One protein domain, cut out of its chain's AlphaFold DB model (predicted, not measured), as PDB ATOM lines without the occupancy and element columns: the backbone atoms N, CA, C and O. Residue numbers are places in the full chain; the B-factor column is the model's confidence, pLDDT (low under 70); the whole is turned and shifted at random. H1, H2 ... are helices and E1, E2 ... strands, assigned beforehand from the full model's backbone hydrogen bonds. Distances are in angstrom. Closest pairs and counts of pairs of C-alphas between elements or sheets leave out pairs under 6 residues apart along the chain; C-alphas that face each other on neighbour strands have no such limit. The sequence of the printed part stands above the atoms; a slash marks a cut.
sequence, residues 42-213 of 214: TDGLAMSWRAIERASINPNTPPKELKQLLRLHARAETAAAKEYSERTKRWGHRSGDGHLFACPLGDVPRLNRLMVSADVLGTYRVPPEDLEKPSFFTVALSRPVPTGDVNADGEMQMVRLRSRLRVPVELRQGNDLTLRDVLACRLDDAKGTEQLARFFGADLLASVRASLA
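What this domain is: This is residues 42 to 213 of the 214 residues of an uncharacterized protein of Dietzia sp. oral taxon 368 (UniProt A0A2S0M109). A twisted antiparallel sheet stands between two groups of helices: the helical hairpin H1 and H2 beside E1 and E2, and H4 and H5 over the face of E3 and E4 away from that hairpin. H6 follows H5 at the far side of this second group, H3 bridges the two groups by touching H1 and H6, and the long hairpin E3 and E4 runs on past the two short strands. The printed part has 172 residues with six named helices and four named strands, in the order H1 H2 E1 H3 E2 E3 E4 H4 H5 H6; the sheet's order is E1 E2 E3 E4, all antiparallel. The class is mixed, helices and strands, and the whole is compact, with a radius of gyration of the C-alphas of 17.0 A and spans of 47 by 43 by 37 A.

Where its parts are: Find C-alpha 42 at (9.115, -39.294, 41.781); from there H1 runs through residues 42 to 57, 22.5 A. H2, residues 63 to 91, is the longest helix at 42.2 A and ends at C-alpha 91 at (1.355, -22.097, 36.285). E1 is residues 99 to 102, H3 residues 109 to 117, and E2 residues 121 to 126. Then come the long strands, E3 at residues 136 to 150, 40.1 A, and E4 at residues 156 to 168, 37.7 A. The last three helices are H4, residues 179 to 188, H5, residues 190 to 200, and H6, residues 202 to 212, which ends at C-alpha 212 at (25.941, -54.504, 30.723).

How they stand to each other: Begin with the sheet, twisted, its C-alphas up to 4.5 A off the best plane. E2, E3 and E4 form a meander, each strand the antiparallel neighbour of the one before. Look for N 99 and O 126, 2.9 A, between E1 and E2; for N 123 and O 140, 2.9 A, in the hairpin E2 and E3; and for N 141 and O 163, 2.8 A, in the hairpin E3 and E4. H4 lies over E3 and E4 at a height over the sheet of 8.8 A and runs across the strands, at 85 degrees to E3 on the local plane. H5, on the same face, lies over E4 at a height of 9.3 A and runs along it, at 17 degrees on the local plane. H1 is on the sheet but stands at its level, with a height of 0.6 A; its closest C-alphas to E2 are those of Ala 46 and Leu 121, 5.6 A. H1 and H2, a helical hairpin, touch at Ser 48 and His 73, whose C-alphas are 5.2 A apart, at a shallow tilt of 18 degrees, opposite ways. H2 only grazes the sheet, with residues 73 to 85. H3 is not on the sheet; it touches H6, closest at the C-alphas of Leu 111 and Ser 211, 5.3 A, and residues 50 to 57 of H1, closest at those of Arg 54 and Val 116, 6.4 A. H4 and H5 touch only at the corner, closest at the C-alphas of Arg 186 and Gly 192, 4.5 A. H1 and H5 are apart, as are H2 and H6. Every O i to N i+4 pair is within hydrogen-bond range in H2, H3, H4, H5 and H6; in H1 it is 11 of 12.

The domain as a whole: The two C-alphas farthest apart are those of Asp 130 and Gly 154, 52.6 A. The printed part has no cut from residue 42 to residue 213, and no link is long; the one from E4 to H4, with 10 residues, is short. The mean pLDDT of the printed part is 93.0, and no printed residue is under 70.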
ATOM      1  N   THR A  42       8.080 -38.497  42.465       92.44
ATOM      2  CA  THR A  42       9.115 -39.294  41.781       92.44
ATOM      3  C   THR A  42       9.424 -40.591  42.519       92.44
ATOM      4  O   THR A  42       9.524 -41.646  41.903       92.44
ATOM      5  N   ASP A  43       9.549 -40.522  43.846       91.19
ATOM      6  CA  ASP A  43       9.911 -41.681  44.657       91.19
ATOM      7  C   ASP A  43       8.725 -42.648  44.772       91.19
ATOM      8  O   ASP A  43       8.907 -43.850  44.599       91.19
ATOM      9  N   GLY A  44       7.504 -42.147  44.983       92.75
ATOM     10  CA  GLY A  44       6.313 -42.993  45.076       92.75
ATOM     11  C   GLY A  44       5.999 -43.735  43.778       92.75
ATOM     12  O   GLY A  44       5.790 -44.953  43.806       92.75
ATOM     13  N   LEU A  45       6.046 -43.040  42.638       95.25
ATOM     14  CA  LEU A  45       5.837 -43.663  41.334       95.25
ATOM     15  C   LEU A  45       6.925 -44.706  41.042       95.25
ATOM     16  O   LEU A  45       6.599 -45.856  40.741       95.25
ATOM     17  N   ALA A  46       8.206 -44.356  41.209       96.12
ATOM     18  CA  ALA A  46       9.295 -45.301  40.972       96.12
ATOM     19  C   ALA A  46       9.261 -46.504  41.919       96.12
ATOM     20  O   ALA A  46       9.530 -47.618  41.482       96.12
ATOM     21  N   MET A  47       8.907 -46.316  43.194       95.06
ATOM     22  CA  MET A  47       8.781 -47.421  44.149       95.06
ATOM     23  C   MET A  47       7.641 -48.367  43.785       95.06
ATOM     24  O   MET A  47       7.807 -49.579  43.905       95.06
ATOM     25  N   SER A  48       6.508 -47.845  43.306       96.06
ATOM     26  CA  SER A  48       5.401 -48.699  42.863       96.06
ATOM     27  C   SER A  48       5.799 -49.586  41.675       96.06
ATOM     28  O   SER A  48       5.475 -50.771  41.668       96.06
ATOM     29  N   TRP A  49       6.585 -49.055  40.731       96.50
ATOM     30  CA  TRP A  49       7.142 -49.850  39.635       96.50
ATOM     31  C   TRP A  49       8.214 -50.831  40.116       96.50
ATOM     32  O   TRP A  49       8.190 -52.015  39.788       96.50
ATOM     33  N   ARG A  50       9.122 -50.372  40.984       96.25
ATOM     34  CA  ARG A  50      10.176 -51.204  41.575       96.25
ATOM     35  C   ARG A  50       9.613 -52.414  42.319       96.25
ATOM     36  O   ARG A  50      10.218 -53.483  42.288       96.25
ATOM     37  N   ALA A  51       8.459 -52.259  42.969       95.75
ATOM     38  CA  ALA A  51       7.758 -53.355  43.626       95.75
ATOM     39  C   ALA A  51       7.304 -54.425  42.620       95.75
ATOM     40  O   ALA A  51       7.501 -55.611  42.879       95.75
ATOM     41  N   ILE A  52       6.778 -54.022  41.455       95.81
ATOM     42  CA  ILE A  52       6.423 -54.941  40.358       95.81
ATOM     43  C   ILE A  52       7.662 -55.696  39.876       95.81
ATOM     44  O   ILE A  52       7.617 -56.913  39.718       95.81
ATOM     45  N   GLU A  53       8.781 -55.002  39.673       95.06
ATOM     46  CA  GLU A  53      10.022 -55.624  39.200       95.06
ATOM     47  C   GLU A  53      10.590 -56.613  40.220       95.06
ATOM     48  O   GLU A  53      10.959 -57.731  39.864       95.06
ATOM     49  N   ARG A  54      10.596 -56.246  41.508       95.19
ATOM     50  CA  ARG A  54      11.011 -57.137  42.601       95.19
ATOM     51  C   ARG A  54      10.138 -58.389  42.656       95.19
ATOM     52  O   ARG A  54      10.666 -59.495  42.746       95.19
ATOM     53  N   ALA A  55       8.824 -58.207  42.567       94.56
ATOM     54  CA  ALA A  55       7.853 -59.290  42.548       94.56
ATOM     55  C   ALA A  55       8.042 -60.195  41.318       94.56
ATOM     56  O   ALA A  55       8.019 -61.414  41.445       94.56
ATOM     57  N   SER A  56       8.316 -59.619  40.146       91.44
ATOM     58  CA  SER A  56       8.505 -60.365  38.893       91.44
ATOM     59  C   SER A  56       9.796 -61.190  38.863       91.44
ATOM     60  O   SER A  56       9.854 -62.216  38.195       91.44
ATOM     61  N   ILE A  57      10.839 -60.754  39.577       89.19
ATOM     62  CA  ILE A  57      12.120 -61.477  39.674       89.19
ATOM     63  C   ILE A  57      12.056 -62.594  40.725       89.19
ATOM     64  O   ILE A  57      12.795 -63.575  40.625       89.19
ATOM     65  N   ASN A  58      11.206 -62.452  41.744       90.12
ATOM     66  CA  ASN A  58      11.058 -63.445  42.800       90.12
ATOM     67  C   ASN A  58      10.173 -64.618  42.322       90.12
ATOM     68  O   ASN A  58       8.981 -64.417  42.083       90.12
ATOM     69  N   PRO A  59      10.705 -65.854  42.239       89.12
ATOM     70  CA  PRO A  59       9.950 -67.012  41.754       89.12
ATOM     71  C   PRO A  59       8.777 -67.409  42.664       89.12
ATOM     72  O   PRO A  59       7.878 -68.117  42.221       89.12
ATOM     73  N   ASN A  60       8.771 -66.955  43.920       94.69
ATOM     74  CA  ASN A  60       7.736 -67.294  44.897       94.69
ATOM     75  C   ASN A  60       6.559 -66.307  44.905       94.69
ATOM     76  O   ASN A  60       5.635 -66.469  45.701       94.69
ATOM     77  N   THR A  61       6.582 -65.274  44.061       93.44
ATOM     78  CA  THR A  61       5.514 -64.275  44.020       93.44
ATOM     79  C   THR A  61       4.238 -64.874  43.419       93.44
ATOM     80  O   THR A  61       4.240 -65.299  42.260       93.44
ATOM     81  N   PRO A  62       3.104 -64.863  44.139       95.12
ATOM     82  CA  PRO A  62       1.842 -65.337  43.597       95.12
ATOM     83  C   PRO A  62       1.303 -64.387  42.505       95.12
ATOM     84  O   PRO A  62       1.337 -63.163  42.668       95.12
ATOM     85  N   PRO A  63       0.668 -64.900  41.430       94.06
ATOM     86  CA  PRO A  63       0.121 -64.063  40.350       94.06
ATOM     87  C   PRO A  63      -0.883 -62.997  40.817       94.06
ATOM     88  O   PRO A  63      -1.004 -61.924  40.220       94.06
ATOM     89  N   LYS A  64      -1.615 -63.279  41.902       95.81
ATOM     90  CA  LYS A  64      -2.573 -62.342  42.506       95.81
ATOM     91  C   LYS A  64      -1.879 -61.096  43.065       95.81
ATOM     92  O   LYS A  64      -2.420 -60.002  42.918       95.81
ATOM     93  N   GLU A  65      -0.705 -61.261  43.669       95.69
ATOM     94  CA  GLU A  65       0.092 -60.154  44.197       95.69
ATOM     95  C   GLU A  65       0.617 -59.280  43.060       95.69
ATOM     96  O   GLU A  65       0.418 -58.069  43.082       95.69
ATOM     97  N   LEU A  66       1.154 -59.885  41.995       95.12
ATOM     98  CA  LEU A  66       1.601 -59.137  40.817       95.12
ATOM     99  C   LEU A  66       0.463 -58.301  40.205       95.12
ATOM    100  O   LEU A  66       0.631 -57.116  39.915       95.12
ATOM    101  N   LYS A  67      -0.738 -58.881  40.087       96.62
ATOM    102  CA  LYS A  67      -1.934 -58.164  39.617       96.62
ATOM    103  C   LYS A  67      -2.327 -57.007  40.542       96.62
ATOM    104  O   LYS A  67      -2.812 -55.981  40.065       96.62
ATOM    105  N   GLN A  68      -2.157 -57.163  41.853       96.31
ATOM    106  CA  GLN A  68      -2.405 -56.093  42.817       96.31
ATOM    107  C   GLN A  68      -1.382 -54.962  42.670       96.31
ATOM    108  O   GLN A  68      -1.784 -53.800  42.621       96.31
ATOM    109  N   LEU A  69      -0.095 -55.283  42.533       96.56
ATOM    110  CA  LEU A  69       0.971 -54.300  42.336       96.56
ATOM    111  C   LEU A  69       0.779 -53.501  41.040       96.56
ATOM    112  O   LEU A  69       0.855 -52.277  41.070       96.56
ATOM    113  N   LEU A  70       0.407 -54.163  39.938       96.56
ATOM    114  CA  LEU A  70       0.067 -53.496  38.674       96.56
ATOM    115  C   LEU A  70      -1.085 -52.494  38.834       96.56
ATOM    116  O   LEU A  70      -1.021 -51.378  38.326       96.56
ATOM    117  N   ARG A  71      -2.129 -52.851  39.596       96.19
ATOM    118  CA  ARG A  71      -3.239 -51.928  39.893       96.19
ATOM    119  C   ARG A  71      -2.794 -50.735  40.734       96.19
ATOM    120  O   ARG A  71      -3.271 -49.627  40.507       96.19
ATOM    121  N   LEU A  72      -1.922 -50.955  41.719       94.12
ATOM    122  CA  LEU A  72      -1.381 -49.878  42.551       94.12
ATOM    123  C   LEU A  72      -0.507 -48.926  41.730       94.12
ATOM    124  O   LEU A  72      -0.623 -47.714  41.895       94.12
ATOM    125  N   HIS A  73       0.300 -49.457  40.813       95.69
ATOM    126  CA  HIS A  73       1.104 -48.644  39.909       95.69
ATOM    127  C   HIS A  73       0.243 -47.814  38.951       95.69
ATOM    128  O   HIS A  73       0.424 -46.604  38.882       95.69
ATOM    129  N   ALA A  74      -0.776 -48.408  38.323       95.19
ATOM    130  CA  ALA A  74      -1.696 -47.668  37.453       95.19
ATOM    131  C   ALA A  74      -2.398 -46.503  38.188       95.19
ATOM    132  O   ALA A  74      -2.633 -45.429  37.626       95.19
ATOM    133  N   ARG A  75      -2.709 -46.679  39.483       93.62
ATOM    134  CA  ARG A  75      -3.214 -45.585  40.334       93.62
ATOM    135  C   ARG A  75      -2.165 -44.493  40.549       93.62
ATOM    136  O   ARG A  75      -2.528 -43.320  40.559       93.62
ATOM    137  N   ALA A  76      -0.898 -44.861  40.726       94.38
ATOM    138  CA  ALA A  76       0.197 -43.907  40.868       94.38
ATOM    139  C   ALA A  76       0.431 -43.104  39.578       94.38
ATOM    140  O   ALA A  76       0.520 -41.881  39.650       94.38
ATOM    141  N   GLU A  77       0.414 -43.749  38.409       94.25
ATOM    142  CA  GLU A  77       0.483 -43.068  37.106       94.25
ATOM    143  C   GLU A  77      -0.682 -42.090  36.921       94.25
ATOM    144  O   GLU A  77      -0.487 -40.932  36.557       94.25
ATOM    145  N   THR A  78      -1.904 -42.512  37.263       93.81
ATOM    146  CA  THR A  78      -3.089 -41.641  37.198       93.81
ATOM    147  C   THR A  78      -2.946 -40.424  38.121       93.81
ATOM    148  O   THR A  78      -3.263 -39.299  37.729       93.81
ATOM    149  N   ALA A  79      -2.444 -40.625  39.344       92.00
ATOM    150  CA  ALA A  79      -2.201 -39.543  40.297       92.00
ATOM    151  C   ALA A  79      -1.116 -38.573  39.797       92.00
ATOM    152  O   ALA A  79      -1.280 -37.358  39.912       92.00
ATOM    153  N   ALA A  80      -0.047 -39.091  39.192       92.38
ATOM    154  CA  ALA A  80       1.007 -38.294  38.574       92.38
ATOM    155  C   ALA A  80       0.502 -37.494  37.355       92.38
ATOM    156  O   ALA A  80       0.852 -36.323  37.191       92.38
ATOM    157  N   ALA A  81      -0.385 -38.078  36.540       92.44
ATOM    158  CA  ALA A  81      -1.071 -37.379  35.447       92.44
ATOM    159  C   ALA A  81      -1.879 -36.185  35.956       92.44
ATOM    160  O   ALA A  81      -1.828 -35.089  35.390       92.44
ATOM    161  N   LYS A  82      -2.644 -36.417  37.028       92.44
ATOM    162  CA  LYS A  82      -3.500 -35.409  37.644       92.44
ATOM    163  C   LYS A  82      -2.671 -34.275  38.241       92.44
ATOM    164  O   LYS A  82      -2.991 -33.120  37.981       92.44
ATOM    165  N   GLU A  83      -1.584 -34.600  38.947       92.00
ATOM    166  CA  GLU A  83      -0.610 -33.618  39.450       92.00
ATOM    167  C   GLU A  83      -0.109 -32.717  38.323       92.00
ATOM    168  O   GLU A  83      -0.218 -31.496  38.421       92.00
ATOM    169  N   TYR A  84       0.362 -33.307  37.220       92.50
ATOM    170  CA  TYR A  84       0.834 -32.541  36.070       92.50
ATOM    171  C   TYR A  84      -0.268 -31.647  35.481       92.50
ATOM    172  O   TYR A  84      -0.037 -30.460  35.268       92.50
ATOM    173  N   SER A  85      -1.485 -32.167  35.281       92.12
ATOM    174  CA  SER A  85      -2.609 -31.370  34.765       92.12
ATOM    175  C   SER A  85      -2.947 -30.182  35.671       92.12
ATOM    176  O   SER A  85      -3.157 -29.069  35.187       92.12
ATOM    177  N   GLU A  86      -2.981 -30.388  36.988       92.44
ATOM    178  CA  GLU A  86      -3.247 -29.329  37.966       92.44
ATOM    179  C   GLU A  86      -2.122 -28.289  38.002       92.44
ATOM    180  O   GLU A  86      -2.396 -27.087  38.036       92.44
ATOM    181  N   ARG A  87      -0.866 -28.739  37.932       90.69
ATOM    182  CA  ARG A  87       0.323 -27.885  37.871       90.69
ATOM    183  C   ARG A  87       0.314 -27.007  36.620       90.69
ATOM    184  O   ARG A  87       0.450 -25.788  36.732       90.69
ATOM    185  N   THR A  88       0.043 -27.594  35.457       93.00
ATOM    186  CA  THR A  88      -0.050 -26.878  34.176       93.00
ATOM    187  C   THR A  88      -1.212 -25.889  34.155       93.00
ATOM    188  O   THR A  88      -1.050 -24.774  33.668       93.00
ATOM    189  N   LYS A  89      -2.370 -26.227  34.743       92.94
ATOM    190  CA  LYS A  89      -3.498 -25.284  34.871       92.94
ATOM    191  C   LYS A  89      -3.156 -24.058  35.720       92.94
ATOM    192  O   LYS A  89      -3.635 -22.970  35.426       92.94
ATOM    193  N   ARG A  90      -2.365 -24.232  36.783       94.19
ATOM    194  CA  ARG A  90      -2.029 -23.150  37.724       94.19
ATOM    195  C   ARG A  90      -0.906 -22.247  37.229       94.19
ATOM    196  O   ARG A  90      -0.956 -21.045  37.471       94.19
ATOM    197  N   TRP A  91       0.110 -22.815  36.582       92.56
ATOM    198  CA  TRP A  91       1.355 -22.097  36.285       92.56
ATOM    199  C   TRP A  91       1.809 -22.181  34.823       92.56
ATOM    200  O   TRP A  91       2.862 -21.634  34.493       92.56
ATOM    201  N   GLY A  92       1.026 -22.828  33.956       91.06
ATOM    202  CA  GLY A  92       1.394 -23.107  32.569       91.06
ATOM    203  C   GLY A  92       2.410 -24.245  32.431       91.06
ATOM    204  O   GLY A  92       2.978 -24.720  33.415       91.06
ATOM    205  N   HIS A  93       2.631 -24.686  31.190       90.75
ATOM    206  CA  HIS A  93       3.690 -25.644  30.845       90.75
ATOM    207  C   HIS A  93       5.054 -24.946  30.821       90.75
ATOM    208  O   HIS A  93       5.161 -23.810  30.352       90.75
ATOM    209  N   ARG A  94       6.106 -25.629  31.283       88.44
ATOM    210  CA  ARG A  94       7.501 -25.184  31.152       88.44
ATOM    211  C   ARG A  94       8.346 -26.280  30.520       88.44
ATOM    212  O   ARG A  94       8.051 -27.459  30.669       88.44
ATOM    213  N   SER A  95       9.442 -25.893  29.871       85.12
ATOM    214  CA  SER A  95      10.363 -26.877  29.299       85.12
ATOM    215  C   SER A  95      10.892 -27.837  30.370       85.12
ATOM    216  O   SER A  95      11.324 -27.415  31.449       85.12
ATOM    217  N   GLY A  96      10.825 -29.136  30.073       82.31
ATOM    218  CA  GLY A  96      11.164 -30.214  31.005       82.31
ATOM    219  C   GLY A  96      10.033 -30.629  31.958       82.31
ATOM    220  O   GLY A  96      10.210 -31.585  32.722       82.31
ATOM    221  N   ASP A  97       8.876 -29.963  31.907       88.00
ATOM    222  CA  ASP A  97       7.645 -30.487  32.489       88.00
ATOM    223  C   ASP A  97       7.047 -31.589  31.615       88.00
ATOM    224  O   ASP A  97       7.491 -31.870  30.505       88.00
ATOM    225  N   GLY A  98       6.047 -32.272  32.158       90.50
ATOM    226  CA  GLY A  98       5.398 -33.373  31.477       90.50
ATOM    227  C   GLY A  98       4.816 -34.383  32.441       90.50
ATOM    228  O   GLY A  98       4.991 -34.292  33.665       90.50
ATOM    229  N   HIS A  99       4.154 -35.375  31.859       92.00
ATOM    230  CA  HIS A  99       3.677 -36.531  32.594       92.00
ATOM    231  C   HIS A  99       4.874 -37.301  33.156       92.00
ATOM    232  O   HIS A  99       5.877 -37.495  32.468       92.00
ATOM    233  N   LEU A 100       4.794 -37.677  34.428       94.62
ATOM    234  CA  LEU A 100       5.863 -38.371  35.131       94.62
ATOM    235  C   LEU A 100       5.715 -39.880  34.935       94.62
ATOM    236  O   LEU A 100       4.650 -40.424  35.199       94.62
ATOM    237  N   PHE A 101       6.799 -40.538  34.537       94.88
ATOM    238  CA  PHE A 101       6.877 -41.980  34.333       94.88
ATOM    239  C   PHE A 101       7.944 -42.595  35.241       94.88
ATOM    240  O   PHE A 101       8.984 -41.979  35.513       94.88
ATOM    241  N   ALA A 102       7.696 -43.822  35.703       96.19
ATOM    242  CA  ALA A 102       8.753 -44.658  36.257       96.19
ATOM    243  C   ALA A 102       9.683 -45.111  35.124       96.19
ATOM    244  O   ALA A 102       9.243 -45.286  33.996       96.19
ATOM    245  N   CYS A 103      10.968 -45.282  35.420       96.81
ATOM    246  CA  CYS A 103      11.958 -45.800  34.479       96.81
ATOM    247  C   CYS A 103      12.135 -47.305  34.735       96.81
ATOM    248  O   CYS A 103      12.739 -47.664  35.759       96.81
ATOM    249  N   PRO A 104      11.601 -48.186  33.868       96.25
ATOM    250  CA  PRO A 104      11.741 -49.625  34.032       96.25
ATOM    251  C   PRO A 104      13.192 -50.060  33.928       96.25
ATOM    252  O   PRO A 104      14.010 -49.384  33.320       96.25
ATOM    253  N   LEU A 105      13.538 -51.211  34.482       95.56
ATOM    254  CA  LEU A 105      14.904 -51.702  34.468       95.56
ATOM    255  C   LEU A 105      15.397 -52.111  33.086       95.56
ATOM    256  O   LEU A 105      16.568 -51.896  32.783       95.56
ATOM    257  N   GLY A 106      14.509 -52.666  32.266       93.31
ATOM    258  CA  GLY A 106      14.856 -53.314  31.006       93.31
ATOM    259  C   GLY A 106      15.044 -54.826  31.159       93.31
ATOM    260  O   GLY A 106      14.618 -55.445  32.138       93.31
ATOM    261  N   ASP A 107      15.675 -55.427  30.161       91.38
ATOM    262  CA  ASP A 107      15.658 -56.861  29.867       91.38
ATOM    263  C   ASP A 107      16.951 -57.602  30.257       91.38
ATOM    264  O   ASP A 107      17.234 -58.679  29.739       91.38
ATOM    265  N   VAL A 108      17.730 -57.066  31.205       94.06
ATOM    266  CA  VAL A 108      19.020 -57.644  31.629       94.06
ATOM    267  C   VAL A 108      18.930 -58.192  33.063       94.06
ATOM    268  O   VAL A 108      19.123 -57.445  34.024       94.06
ATOM    269  N   PRO A 109      18.700 -59.508  33.274       92.75
ATOM    270  CA  PRO A 109      18.393 -60.062  34.599       92.75
ATOM    271  C   PRO A 109      19.452 -59.790  35.673       92.75
ATOM    272  O   PRO A 109      19.112 -59.540  36.832       92.75
ATOM    273  N   ARG A 110      20.740 -59.828  35.305       93.81
ATOM    274  CA  ARG A 110      21.850 -59.573  36.237       93.81
ATOM    275  C   ARG A 110      21.839 -58.129  36.737       93.81
ATOM    276  O   ARG A 110      21.933 -57.905  37.942       93.81
ATOM    277  N   LEU A 111      21.651 -57.176  35.824       95.31
ATOM    278  CA  LEU A 111      21.497 -55.763  36.158       95.31
ATOM    279  C   LEU A 111      20.242 -55.545  37.009       95.31
ATOM    280  O   LEU A 111      20.301 -54.853  38.020       95.31
ATOM    281  N   ASN A 112      19.129 -56.183  36.648       95.12
ATOM    282  CA  ASN A 112      17.858 -56.028  37.352       95.12
ATOM    283  C   ASN A 112      17.978 -56.435  38.824       95.12
ATOM    284  O   ASN A 112      17.564 -55.681  39.703       95.12
ATOM    285  N   ARG A 113      18.619 -57.578  39.106       94.12
ATOM    286  CA  ARG A 113      18.900 -58.017  40.485       94.12
ATOM    287  C   ARG A 113      19.753 -57.002  41.241       94.12
ATOM    288  O   ARG A 113      19.404 -56.662  42.365       94.12
ATOM    289  N   LEU A 114      20.811 -56.489  40.609       95.25
ATOM    290  CA  LEU A 114      21.713 -55.502  41.206       95.25
ATOM    291  C   LEU A 114      20.995 -54.187  41.549       95.25
ATOM    292  O   LEU A 114      21.184 -53.625  42.627       95.25
ATOM    293  N   MET A 115      20.149 -53.695  40.645       96.06
ATOM    294  CA  MET A 115      19.393 -52.458  40.860       96.06
ATOM    295  C   MET A 115      18.290 -52.631  41.903       96.06
ATOM    296  O   MET A 115      18.058 -51.719  42.692       96.06
ATOM    297  N   VAL A 116      17.631 -53.796  41.946       94.38
ATOM    298  CA  VAL A 116      16.646 -54.117  42.989       94.38
ATOM    299  C   VAL A 116      17.310 -54.265  44.357       94.38
ATOM    300  O   VAL A 116      16.735 -53.791  45.332       94.38
ATOM    301  N   SER A 117      18.498 -54.873  44.445       92.69
ATOM    302  CA  SER A 117      19.222 -55.003  45.717       92.69
ATOM    303  C   SER A 117      19.763 -53.671  46.230       92.69
ATOM    304  O   SER A 117      19.844 -53.473  47.433       92.69
ATOM    305  N   ALA A 118      20.135 -52.761  45.327       93.44
ATOM    306  CA  ALA A 118      20.627 -51.431  45.679       93.44
ATOM    307  C   ALA A 118      19.509 -50.373  45.796       93.44
ATOM    308  O   ALA A 118      19.821 -49.189  45.929       93.44
ATOM    309  N   ASP A 119      18.235 -50.780  45.702       94.25
ATOM    310  CA  ASP A 119      17.055 -49.901  45.716       94.25
ATOM    311  C   ASP A 119      17.194 -48.679  44.789       94.25
ATOM    312  O   ASP A 119      16.861 -47.543  45.138       94.25
ATOM    313  N   VAL A 120      17.715 -48.917  43.582       96.44
ATOM    314  CA  VAL A 120      17.893 -47.872  42.574       96.44
ATOM    315  C   VAL A 120      16.551 -47.597  41.914       96.44
ATOM    316  O   VAL A 120      15.951 -48.465  41.282       96.44
ATOM    317  N   LEU A 121      16.095 -46.362  42.047       97.00
ATOM    318  CA  LEU A 121      14.868 -45.847  41.468       97.00
ATOM    319  C   LEU A 121      15.200 -44.924  40.302       97.00
ATOM    320  O   LEU A 121      16.200 -44.205  40.330       97.00
ATOM    321  N   GLY A 122      14.332 -44.919  39.296       96.88
ATOM    322  CA  GLY A 122      14.431 -44.029  38.151       96.88
ATOM    323  C   GLY A 122      13.068 -43.468  37.779       96.88
ATOM    324  O   GLY A 122      12.070 -44.185  37.807       96.88
ATOM    325  N   THR A 123      13.033 -42.191  37.414       97.31
ATOM    326  CA  THR A 123      11.861 -41.537  36.818       97.31
ATOM    327  C   THR A 123      12.281 -40.571  35.726       97.31
ATOM    328  O   THR A 123      13.411 -40.084  35.720       97.31
ATOM    329  N   TYR A 124      11.366 -40.260  34.820       96.25
ATOM    330  CA  TYR A 124      11.545 -39.221  33.811       96.25
ATOM    331  C   TYR A 124      10.202 -38.554  33.516       96.25
ATOM    332  O   TYR A 124       9.146 -39.081  33.862       96.25
ATOM    333  N   ARG A 125      10.239 -37.365  32.912       94.25
ATOM    334  CA  ARG A 125       9.035 -36.669  32.452       94.25
ATOM    335  C   ARG A 125       8.990 -36.652  30.934       94.25
ATOM    336  O   ARG A 125      10.023 -36.466  30.293       94.25
ATOM    337  N   VAL A 126       7.793 -36.836  30.387       92.38
ATOM    338  CA  VAL A 126       7.523 -36.735  28.952       92.38
ATOM    339  C   VAL A 126       6.543 -35.584  28.734       92.38
ATOM    340  O   VAL A 126       5.418 -35.648  29.251       92.38
ATOM    341  N   PRO A 127       6.949 -34.519  28.024       90.75
ATOM    342  CA  PRO A 127       6.036 -33.445  27.677       90.75
ATOM    343  C   PRO A 127       4.994 -33.936  26.655       90.75
ATOM    344  O   PRO A 127       5.278 -34.850  25.878       90.75
ATOM    345  N   PRO A 128       3.791 -33.340  26.632       88.38
ATOM    346  CA  PRO A 128       2.833 -33.551  25.550       88.38
ATOM    347  C   PRO A 128       3.423 -33.150  24.188       88.38
ATOM    348  O   PRO A 128       4.065 -32.102  24.078       88.38
ATOM    349  N   GLU A 129       3.211 -33.973  23.157       85.00
ATOM    350  CA  GLU A 129       3.817 -33.795  21.822       85.00
ATOM    351  C   GLU A 129       3.423 -32.482  21.130       85.00
ATOM    352  O   GLU A 129       4.172 -31.958  20.304       85.00
ATOM    353  N   ASP A 130       2.247 -31.957  21.466       84.25
ATOM    354  CA  ASP A 130       1.696 -30.695  20.980       84.25
ATOM    355  C   ASP A 130       2.358 -29.465  21.621       84.25
ATOM    356  O   ASP A 130       2.330 -28.383  21.035       84.25
ATOM    357  N   LEU A 131       2.976 -29.627  22.794       84.56
ATOM    358  CA  LEU A 131       3.609 -28.534  23.534       84.56
ATOM    359  C   LEU A 131       5.119 -28.466  23.313       84.56
ATOM    360  O   LEU A 131       5.677 -27.373  23.228       84.56
ATOM    361  N   GLU A 132       5.801 -29.612  23.251       85.25
ATOM    362  CA  GLU A 132       7.260 -29.652  23.183       85.25
ATOM    363  C   GLU A 132       7.768 -30.964  22.580       85.25
ATOM    364  O   GLU A 132       7.349 -32.055  22.962       85.25
ATOM    365  N   LYS A 133       8.750 -30.856  21.677       86.12
ATOM    366  CA  LYS A 133       9.529 -31.995  21.182       86.12
ATOM    367  C   LYS A 133      10.909 -31.967  21.843       86.12
ATOM    368  O   LYS A 133      11.760 -31.190  21.406       86.12
ATOM    369  N   PRO A 134      11.135 -32.749  22.911       87.00
ATOM    370  CA  PRO A 134      12.389 -32.690  23.643       87.00
ATOM    371  C   PRO A 134      13.522 -33.293  22.809       87.00
ATOM    372  O   PRO A 134      13.363 -34.352  22.210       87.00
ATOM    373  N   SER A 135      14.690 -32.650  22.815       89.75
ATOM    374  CA  SER A 135      15.925 -33.233  22.266       89.75
ATOM    375  C   SER A 135      16.607 -34.195  23.244       89.75
ATOM    376  O   SER A 135      17.448 -34.999  22.850       89.75
ATOM    377  N   PHE A 136      16.253 -34.128  24.529       93.00
ATOM    378  CA  PHE A 136      16.747 -35.027  25.567       93.00
ATOM    379  C   PHE A 136      15.697 -35.239  26.660       93.00
ATOM    380  O   PHE A 136      14.931 -34.334  26.993       93.00
ATOM    381  N   PHE A 137      15.730 -36.408  27.296       94.25
ATOM    382  CA  PHE A 137      15.039 -36.650  28.558       94.25
ATOM    383  C   PHE A 137      15.981 -36.421  29.736       94.25
ATOM    384  O   PHE A 137      17.173 -36.729  29.678       94.25
ATOM    385  N   THR A 138      15.439 -35.896  30.835       95.56
ATOM    386  CA  THR A 138      16.138 -35.879  32.125       95.56
ATOM    387  C   THR A 138      15.606 -37.011  32.991       95.56
ATOM    388  O   THR A 138      14.465 -36.966  33.449       95.56
ATOM    389  N   VAL A 139      16.450 -38.008  33.235       97.00
ATOM    390  CA  VAL A 139      16.159 -39.156  34.094       97.00
ATOM    391  C   VAL A 139      16.673 -38.860  35.496       97.00
ATOM    392  O   VAL A 139      17.875 -38.688  35.710       97.00
ATOM    393  N   ALA A 140      15.764 -38.771  36.458       97.06
ATOM    394  CA  ALA A 140      16.094 -38.633  37.866       97.06
ATOM    395  C   ALA A 140      16.304 -40.020  38.477       97.06
ATOM    396  O   ALA A 140      15.387 -40.840  38.486       97.06
ATOM    397  N   LEU A 141      17.503 -40.254  39.002       97.62
ATOM    398  CA  LEU A 141      17.849 -41.445  39.763       97.62
ATOM    399  C   LEU A 141      17.854 -41.140  41.255       97.62
ATOM    400  O   LEU A 141      18.313 -40.071  41.672       97.62
ATOM    401  N   SER A 142      17.410 -42.095  42.062       96.94
ATOM    402  CA  SER A 142      17.571 -42.045  43.511       96.94
ATOM    403  C   SER A 142      17.912 -43.419  44.079       96.94
ATOM    404  O   SER A 142      17.533 -44.442  43.516       96.94
ATOM    405  N   ARG A 143      18.687 -43.452  45.165       95.25
ATOM    406  CA  ARG A 143      18.937 -44.677  45.936       95.25
ATOM    407  C   ARG A 143      19.223 -44.350  47.403       95.25
ATOM    408  O   ARG A 143      19.800 -43.292  47.671       95.25
ATOM    409  N   PRO A 144      18.836 -45.211  48.351       93.62
ATOM    410  CA  PRO A 144      19.253 -45.080  49.741       93.62
ATOM    411  C   PRO A 144      20.718 -45.522  49.905       93.62
ATOM    412  O   PRO A 144      21.165 -46.477  49.271       93.62
ATOM    413  N   VAL A 145      21.475 -44.813  50.741       91.31
ATOM    414  CA  VAL A 145      22.873 -45.118  51.075       91.31
ATOM    415  C   VAL A 145      23.072 -44.922  52.576       91.31
ATOM    416  O   VAL A 145      22.651 -43.884  53.093       91.31
ATOM    417  N   PRO A 146      23.692 -45.882  53.279       88.94
ATOM    418  CA  PRO A 146      24.005 -45.715  54.692       88.94
ATOM    419  C   PRO A 146      25.025 -44.590  54.887       88.94
ATOM    420  O   PRO A 146      25.997 -44.501  54.135       88.94
ATOM    421  N   THR A 147      24.824 -43.740  55.893       85.81
ATOM    422  CA  THR A 147      25.794 -42.684  56.236       85.81
ATOM    423  C   THR A 147      26.938 -43.191  57.105       85.81
ATOM    424  O   THR A 147      27.984 -42.556  57.160       85.81
ATOM    425  N   GLY A 148      26.749 -44.342  57.759       83.31
ATOM    426  CA  GLY A 148      27.646 -44.861  58.794       83.31
ATOM    427  C   GLY A 148      27.271 -44.403  60.207       83.31
ATOM    428  O   GLY A 148      27.749 -44.995  61.170       83.31
ATOM    429  N   ASP A 149      26.375 -43.421  60.332       86.06
ATOM    430  CA  ASP A 149      25.822 -42.984  61.612       86.06
ATOM    431  C   ASP A 149      24.625 -43.847  62.016       86.06
ATOM    432  O   ASP A 149      23.940 -44.434  61.176       86.06
ATOM    433  N   VAL A 150      24.350 -43.893  63.316       86.25
ATOM    434  CA  VAL A 150      23.247 -44.662  63.896       86.25
ATOM    435  C   VAL A 150      22.259 -43.684  64.543       86.25
ATOM    436  O   VAL A 150      22.672 -42.726  65.198       86.25
ATOM    437  N   ASN A 151      20.955 -43.850  64.321       85.19
ATOM    438  CA  ASN A 151      19.919 -43.065  65.008       85.19
ATOM    439  C   ASN A 151      19.713 -43.550  66.455       85.19
ATOM    440  O   ASN A 151      20.255 -44.571  66.867       85.19
ATOM    441  N   ALA A 152      18.938 -42.794  67.244       84.38
ATOM    442  CA  ALA A 152      18.693 -43.079  68.664       84.38
ATOM    443  C   ALA A 152      18.134 -44.494  68.922       84.38
ATOM    444  O   ALA A 152      18.382 -45.064  69.980       84.38
ATOM    445  N   ASP A 153      17.448 -45.068  67.932       86.81
ATOM    446  CA  ASP A 153      16.861 -46.412  67.977       86.81
ATOM    447  C   ASP A 153      17.853 -47.536  67.617       86.81
ATOM    448  O   ASP A 153      17.473 -48.702  67.541       86.81
ATOM    449  N   GLY A 154      19.128 -47.217  67.376       83.94
ATOM    450  CA  GLY A 154      20.149 -48.205  67.014       83.94
ATOM    451  C   GLY A 154      20.139 -48.624  65.538       83.94
ATOM    452  O   GLY A 154      20.919 -49.493  65.149       83.94
ATOM    453  N   GLU A 155      19.289 -48.019  64.706       85.62
ATOM    454  CA  GLU A 155      19.264 -48.266  63.262       85.62
ATOM    455  C   GLU A 155      20.309 -47.427  62.525       85.62
ATOM    456  O   GLU A 155      20.729 -46.376  62.999       85.62
ATOM    457  N   MET A 156      20.750 -47.891  61.356       84.56
ATOM    458  CA  MET A 156      21.693 -47.143  60.529       84.56
ATOM    459  C   MET A 156      20.960 -46.026  59.788       84.56
ATOM    460  O   MET A 156      19.980 -46.272  59.082       84.56
ATOM    461  N   GLN A 157      21.468 -44.802  59.899       87.31
ATOM    462  CA  GLN A 157      20.910 -43.669  59.184       87.31
ATOM    463  C   GLN A 157      21.138 -43.830  57.681       87.31
ATOM    464  O   GLN A 157      22.236 -44.142  57.209       87.31
ATOM    465  N   MET A 158      20.077 -43.584  56.915       88.56
ATOM    466  CA  MET A 158      20.085 -43.683  55.460       88.56
ATOM    467  C   MET A 158      19.898 -42.297  54.850       88.56
ATOM    468  O   MET A 158      18.922 -41.604  55.132       88.56
ATOM    469  N   VAL A 159      20.791 -41.913  53.941       90.69
ATOM    470  CA  VAL A 159      20.626 -40.726  53.096       90.69
ATOM    471  C   VAL A 159      20.264 -41.160  51.687       90.69
ATOM    472  O   VAL A 159      20.777 -42.140  51.149       90.69
ATOM    473  N   ARG A 160      19.358 -40.415  51.055       91.25
ATOM    474  CA  ARG A 160      18.970 -40.672  49.670       91.25
ATOM    475  C   ARG A 160      19.881 -39.902  48.720       91.25
ATOM    476  O   ARG A 160      19.729 -38.693  48.552       91.25
ATOM    477  N   LEU A 161      20.793 -40.614  48.057       94.81
ATOM    478  CA  LEU A 161      21.548 -40.049  46.944       94.81
ATOM    479  C   LEU A 161      20.623 -39.846  45.750       94.81
ATOM    480  O   LEU A 161      19.753 -40.672  45.468       94.81
ATOM    481  N   ARG A 162      20.822 -38.734  45.042       95.88
ATOM    482  CA  ARG A 162      20.044 -38.358  43.862       95.88
ATOM    483  C   ARG A 162      20.975 -37.925  42.743       95.88
ATOM    484  O   ARG A 162      21.974 -37.255  42.985       95.88
ATOM    485  N   SER A 163      20.631 -38.286  41.516       96.44
ATOM    486  CA  SER A 163      21.349 -37.860  40.316       96.44
ATOM    487  C   SER A 163      20.362 -37.558  39.195       96.44
ATOM    488  O   SER A 163      19.244 -38.065  39.190       96.44
ATOM    489  N   ARG A 164      20.750 -36.702  38.250       96.56
ATOM    490  CA  ARG A 164      19.947 -36.367  37.068       96.56
ATOM    491  C   ARG A 164      20.778 -36.588  35.822       96.56
ATOM    492  O   ARG A 164      21.768 -35.891  35.617       96.56
ATOM    493  N   LEU A 165      20.372 -37.545  35.005       96.50
ATOM    494  CA  LEU A 165      21.064 -37.927  33.785       96.50
ATOM    495  C   LEU A 165      20.303 -37.370  32.591       96.50
ATOM    496  O   LEU A 165      19.088 -37.527  32.508       96.50
ATOM    497  N   ARG A 166      21.009 -36.718  31.670       95.69
ATOM    498  CA  ARG A 166      20.433 -36.327  30.383       95.69
ATOM    499  C   ARG A 166      20.730 -37.410  29.366       95.69
ATOM    500  O   ARG A 166      21.892 -37.786  29.214       95.69
ATOM    501  N   VAL A 167      19.694 -37.888  28.694       95.62
ATOM    502  CA  VAL A 167      19.815 -38.903  27.650       95.62
ATOM    503  C   VAL A 167      19.090 -38.466  26.380       95.62
ATOM    504  O   VAL A 167      18.105 -37.733  26.487       95.62
ATOM    505  N   PRO A 168      19.557 -38.892  25.198       95.31
ATOM    506  CA  PRO A 168      18.884 -38.598  23.936       95.31
ATOM    507  C   PRO A 168      17.446 -39.139  23.912       95.31
ATOM    508  O   PRO A 168      17.145 -40.163  24.535       95.31
ATOM    509  N   VAL A 169      16.550 -38.439  23.212       92.94
ATOM    510  CA  VAL A 169      15.126 -38.808  23.093       92.94
ATOM    511  C   VAL A 169      14.938 -40.154  22.378       92.94
ATOM    512  O   VAL A 169      14.003 -40.892  22.682       92.94
ATOM    513  N   GLU A 170      15.874 -40.515  21.502       93.50
ATOM    514  CA  GLU A 170      15.877 -41.725  20.678       93.50
ATOM    515  C   GLU A 170      16.046 -43.012  21.497       93.50
ATOM    516  O   GLU A 170      15.747 -44.098  21.003       93.50
ATOM    517  N   LEU A 171      16.503 -42.913  22.752       93.56
ATOM    518  CA  LEU A 171      16.584 -44.071  23.647       93.56
ATOM    519  C   LEU A 171      15.215 -44.547  24.137       93.56
ATOM    520  O   LEU A 171      15.105 -45.671  24.623       93.56
ATOM    521  N   ARG A 172      14.180 -43.706  24.057       92.12
ATOM    522  CA  ARG A 172      12.824 -44.117  24.414       92.12
ATOM    523  C   ARG A 172      12.253 -44.953  23.270       92.12
ATOM    524  O   ARG A 172      11.979 -44.429  22.193       92.12
ATOM    525  N   GLN A 173      12.061 -46.245  23.513       83.25
ATOM    526  CA  GLN A 173      11.517 -47.179  22.531       83.25
ATOM    527  C   GLN A 173      10.035 -47.417  22.815       83.25
ATOM    528  O   GLN A 173       9.653 -47.947  23.859       83.25
ATOM    529  N   GLY A 174       9.175 -47.003  21.883       81.81
ATOM    530  CA  GLY A 174       7.732 -47.016  22.107       81.81
ATOM    531  C   GLY A 174       7.356 -46.112  23.282       81.81
ATOM    532  O   GLY A 174       7.614 -44.908  23.253       81.81
ATOM    533  N   ASN A 175       6.760 -46.691  24.325       78.75
ATOM    534  CA  ASN A 175       6.316 -45.926  25.490       78.75
ATOM    535  C   ASN A 175       7.396 -45.760  26.567       78.75
ATOM    536  O   ASN A 175       7.308 -44.805  27.351       78.75
ATOM    537  N   ASP A 176       8.448 -46.581  26.542       88.06
ATOM    538  CA  ASP A 176       9.320 -46.771  27.697       88.06
ATOM    539  C   ASP A 176      10.763 -46.342  27.429       88.06
ATOM    540  O   ASP A 176      11.347 -46.581  26.371       88.06
ATOM    541  N   LEU A 177      11.350 -45.694  28.432       95.19
ATOM    542  CA  LEU A 177      12.782 -45.444  28.538       95.19
ATOM    543  C   LEU A 177      13.305 -46.287  29.699       95.19
ATOM    544  O   LEU A 177      12.878 -46.081  30.837       95.19
ATOM    545  N   THR A 178      14.218 -47.221  29.428       96.94
ATOM    546  CA  THR A 178      14.699 -48.162  30.450       96.94
ATOM    547  C   THR A 178      15.989 -47.694  31.122       96.94
ATOM    548  O   THR A 178      16.837 -47.043  30.509       96.94
ATOM    549  N   LEU A 179      16.191 -48.067  32.388       96.50
ATOM    550  CA  LEU A 179      17.433 -47.835  33.118       96.50
ATOM    551  C   LEU A 179      18.604 -48.531  32.436       96.50
ATOM    552  O   LEU A 179      19.695 -47.973  32.429       96.50
ATOM    553  N   ARG A 180      18.404 -49.712  31.846       96.31
ATOM    554  CA  ARG A 180      19.446 -50.392  31.077       96.31
ATOM    555  C   ARG A 180      19.978 -49.507  29.949       96.31
ATOM    556  O   ARG A 180      21.191 -49.315  29.873       96.31
ATOM    557  N   ASP A 181      19.101 -48.917  29.138       96.19
ATOM    558  CA  ASP A 181      19.513 -48.061  28.016       96.19
ATOM    559  C   ASP A 181      20.103 -46.730  28.501       96.19
ATOM    560  O   ASP A 181      21.125 -46.270  27.989       96.19
ATOM    561  N   VAL A 182      19.516 -46.143  29.551       97.12
ATOM    562  CA  VAL A 182      20.029 -44.924  30.194       97.12
ATOM    563  C   VAL A 182      21.448 -45.137  30.714       97.12
ATOM    564  O   VAL A 182      22.329 -44.315  30.466       97.12
ATOM    565  N   LEU A 183      21.689 -46.230  31.437       97.12
ATOM    566  CA  LEU A 183      22.996 -46.530  32.012       97.12
ATOM    567  C   LEU A 183      24.022 -46.851  30.928       97.12
ATOM    568  O   LEU A 183      25.125 -46.316  30.999       97.12
ATOM    569  N   ALA A 184      23.661 -47.650  29.920       95.94
ATOM    570  CA  ALA A 184      24.540 -47.942  28.790       95.94
ATOM    571  C   ALA A 184      24.975 -46.650  28.078       95.94
ATOM    572  O   ALA A 184      26.167 -46.367  27.997       95.94
ATOM    573  N   CYS A 185      24.020 -45.794  27.703       95.81
ATOM    574  CA  CYS A 185      24.313 -44.520  27.046       95.81
ATOM    575  C   CYS A 185      25.203 -43.598  27.896       95.81
ATOM    576  O   CYS A 185      26.119 -42.958  27.383       95.81
ATOM    577  N   ARG A 186      24.955 -43.505  29.210       96.31
ATOM    578  CA  ARG A 186      25.755 -42.635  30.090       96.31
ATOM    579  C   ARG A 186      27.134 -43.201  30.407       96.31
ATOM    580  O   ARG A 186      28.004 -42.418  30.777       96.31
ATOM    581  N   LEU A 187      27.344 -44.507  30.284       95.75
ATOM    582  CA  LEU A 187      28.666 -45.110  30.443       95.75
ATOM    583  C   LEU A 187      29.587 -44.807  29.253       95.75
ATOM    584  O   LEU A 187      30.789 -44.660  29.468       95.75
ATOM    585  N   ASP A 188      29.030 -44.617  28.056       93.12
ATOM    586  CA  ASP A 188      29.791 -44.253  26.851       93.12
ATOM    587  C   ASP A 188      30.227 -42.770  26.828       93.12
ATOM    588  O   ASP A 188      31.129 -42.387  26.084       93.12
ATOM    589  N   ASP A 189      29.631 -41.923  27.677       93.31
ATOM    590  CA  ASP A 189      30.023 -40.521  27.878       93.31
ATOM    591  C   ASP A 189      30.937 -40.377  29.106       93.31
ATOM    592  O   ASP A 189      30.562 -40.754  30.218       93.31
ATOM    593  N   ALA A 190      32.104 -39.745  28.952       93.19
ATOM    594  CA  ALA A 190      33.045 -39.514  30.053       93.19
ATOM    595  C   ALA A 190      32.400 -38.763  31.234       93.19
ATOM    596  O   ALA A 190      32.567 -39.157  32.392       93.19
ATOM    597  N   LYS A 191      31.594 -37.726  30.951       94.12
ATOM    598  CA  LYS A 191      30.879 -36.972  31.998       94.12
ATOM    599  C   LYS A 191      29.791 -37.817  32.658       94.12
ATOM    600  O   LYS A 191      29.555 -37.702  33.860       94.12
ATOM    601  N   GLY A 192      29.115 -38.661  31.882       93.44
ATOM    602  CA  GLY A 192      28.104 -39.591  32.382       93.44
ATOM    603  C   GLY A 192      28.699 -40.642  33.299       93.44
ATOM    604  O   GLY A 192      28.200 -40.830  34.406       93.44
ATOM    605  N   THR A 193      29.816 -41.233  32.890       94.88
ATOM    606  CA  THR A 193      30.589 -42.172  33.694       94.88
ATOM    607  C   THR A 193      30.995 -41.563  35.034       94.88
ATOM    608  O   THR A 193      30.781 -42.195  36.066       94.88
ATOM    609  N   GLU A 194      31.531 -40.341  35.055       96.19
ATOM    610  CA  GLU A 194      31.926 -39.685  36.307       96.19
ATOM    611  C   GLU A 194      30.719 -39.453  37.231       96.19
ATOM    612  O   GLU A 194      30.765 -39.718  38.436       96.19
ATOM    613  N   GLN A 195      29.598 -39.008  36.663       96.19
ATOM    614  CA  GLN A 195      28.369 -38.791  37.415       96.19
ATOM    615  C   GLN A 195      27.803 -40.099  37.988       96.19
ATOM    616  O   GLN A 195      27.345 -40.126  39.134       96.19
ATOM    617  N   LEU A 196      27.856 -41.189  37.220       96.69
ATOM    618  CA  LEU A 196      27.466 -42.520  37.679       96.69
ATOM    619  C   LEU A 196      28.425 -43.060  38.744       96.69
ATOM    620  O   LEU A 196      27.963 -43.695  39.687       96.69
ATOM    621  N   ALA A 197      29.725 -42.766  38.657       96.31
ATOM    622  CA  ALA A 197      30.700 -43.133  39.682       96.31
ATOM    623  C   ALA A 197      30.390 -42.467  41.025       96.31
ATOM    624  O   ALA A 197      30.393 -43.140  42.054       96.31
ATOM    625  N   ARG A 198      30.034 -41.176  41.021       95.44
ATOM    626  CA  ARG A 198      29.588 -40.472  42.235       95.44
ATOM    627  C   ARG A 198      28.276 -41.033  42.777       95.44
ATOM    628  O   ARG A 198      28.100 -41.124  43.986       95.44
ATOM    629  N   PHE A 199      27.350 -41.401  41.892       96.50
ATOM    630  CA  PHE A 199      26.051 -41.925  42.303       96.50
ATOM    631  C   PHE A 199      26.150 -43.339  42.879       96.50
ATOM    632  O   PHE A 199      25.599 -43.585  43.947       96.50
ATOM    633  N   PHE A 200      26.836 -44.265  42.207       95.88
ATOM    634  CA  PHE A 200      26.908 -45.677  42.595       95.88
ATOM    635  C   PHE A 200      28.058 -46.001  43.553       95.88
ATOM    636  O   PHE A 200      27.924 -46.914  44.364       95.88
ATOM    637  N   GLY A 201      29.160 -45.253  43.503       94.56
ATOM    638  CA  GLY A 201      30.438 -45.687  44.064       94.56
ATOM    639  C   GLY A 201      31.167 -46.660  43.129       94.56
ATOM    640  O   GLY A 201      30.590 -47.167  42.163       94.56
ATOM    641  N   ALA A 202      32.449 -46.910  43.406       92.75
ATOM    642  CA  ALA A 202      33.323 -47.689  42.526       92.75
ATOM    643  C   ALA A 202      32.838 -49.139  42.331       92.75
ATOM    644  O   ALA A 202      32.690 -49.587  41.194       92.75
ATOM    645  N   ASP A 203      32.521 -49.840  43.423       93.50
ATOM    646  CA  ASP A 203      32.195 -51.274  43.397       93.50
ATOM    647  C   ASP A 203      30.878 -51.565  42.670       93.50
ATOM    648  O   ASP A 203      30.781 -52.458  41.818       93.50
ATOM    649  N   LEU A 204      29.850 -50.767  42.968       95.19
ATOM    650  CA  LEU A 204      28.549 -50.902  42.327       95.19
ATOM    651  C   LEU A 204      28.624 -50.490  40.853       95.19
ATOM    652  O   LEU A 204      28.053 -51.181  40.012       95.19
ATOM    653  N   LEU A 205      29.379 -49.438  40.504       96.50
ATOM    654  CA  LEU A 205      29.588 -49.059  39.103       96.50
ATOM    655  C   LEU A 205      30.306 -50.162  38.312       96.50
ATOM    656  O   LEU A 205      29.914 -50.457  37.182       96.50
ATOM    657  N   ALA A 206      31.335 -50.787  38.891       96.31
ATOM    658  CA  ALA A 206      32.034 -51.907  38.265       96.31
ATOM    659  C   ALA A 206      31.076 -53.081  38.006       96.31
ATOM    660  O   ALA A 206      31.063 -53.646  36.910       96.31
ATOM    661  N   SER A 207      30.204 -53.383  38.970       96.88
ATOM    662  CA  SER A 207      29.177 -54.424  38.843       96.88
ATOM    663  C   SER A 207      28.118 -54.087  37.787       96.88
ATOM    664  O   SER A 207      27.691 -54.970  37.038       96.88
ATOM    665  N   VAL A 208      27.717 -52.814  37.680       96.50
ATOM    666  CA  VAL A 208      26.811 -52.325  36.627       96.50
ATOM    667  C   VAL A 208      27.447 -52.513  35.251       96.50
ATOM    668  O   VAL A 208      26.827 -53.113  34.377       96.50
ATOM    669  N   ARG A 209      28.702 -52.083  35.072       96.38
ATOM    670  CA  ARG A 209      29.451 -52.261  33.815       96.38
ATOM    671  C   ARG A 209      29.557 -53.729  33.424       96.38
ATOM    672  O   ARG A 209      29.241 -54.080  32.294       96.38
ATOM    673  N   ALA A 210      29.929 -54.588  34.371       95.75
ATOM    674  CA  ALA A 210      30.039 -56.025  34.142       95.75
ATOM    675  C   ALA A 210      28.691 -56.698  33.833       95.75
ATOM    676  O   ALA A 210      28.673 -57.769  33.243       95.75
ATOM    677  N   SER A 211      27.571 -56.103  34.251       94.94
ATOM    678  CA  SER A 211      26.231 -56.613  33.935       94.94
ATOM    679  C   SER A 211      25.723 -56.152  32.570       94.94
ATOM    680  O   SER A 211      24.814 -56.773  32.033       94.94
ATOM    681  N   LEU A 212      26.270 -55.054  32.040       93.69
ATOM    682  CA  LEU A 212      25.941 -54.504  30.723       93.69
ATOM    683  C   LEU A 212      26.880 -55.017  29.621       93.69
ATOM    684  O   LEU A 212      26.486 -55.062  28.457       93.69
ATOM    685  N   ALA A 213      28.105 -55.410  29.978       85.94
ATOM    686  CA  ALA A 213      28.992 -56.174  29.113       85.94
ATOM    687  C   ALA A 213      28.409 -57.586  28.926       85.94
ATOM    688  O   ALA A 213      28.100 -58.245  29.916       85.94
TER     689      ALA A 213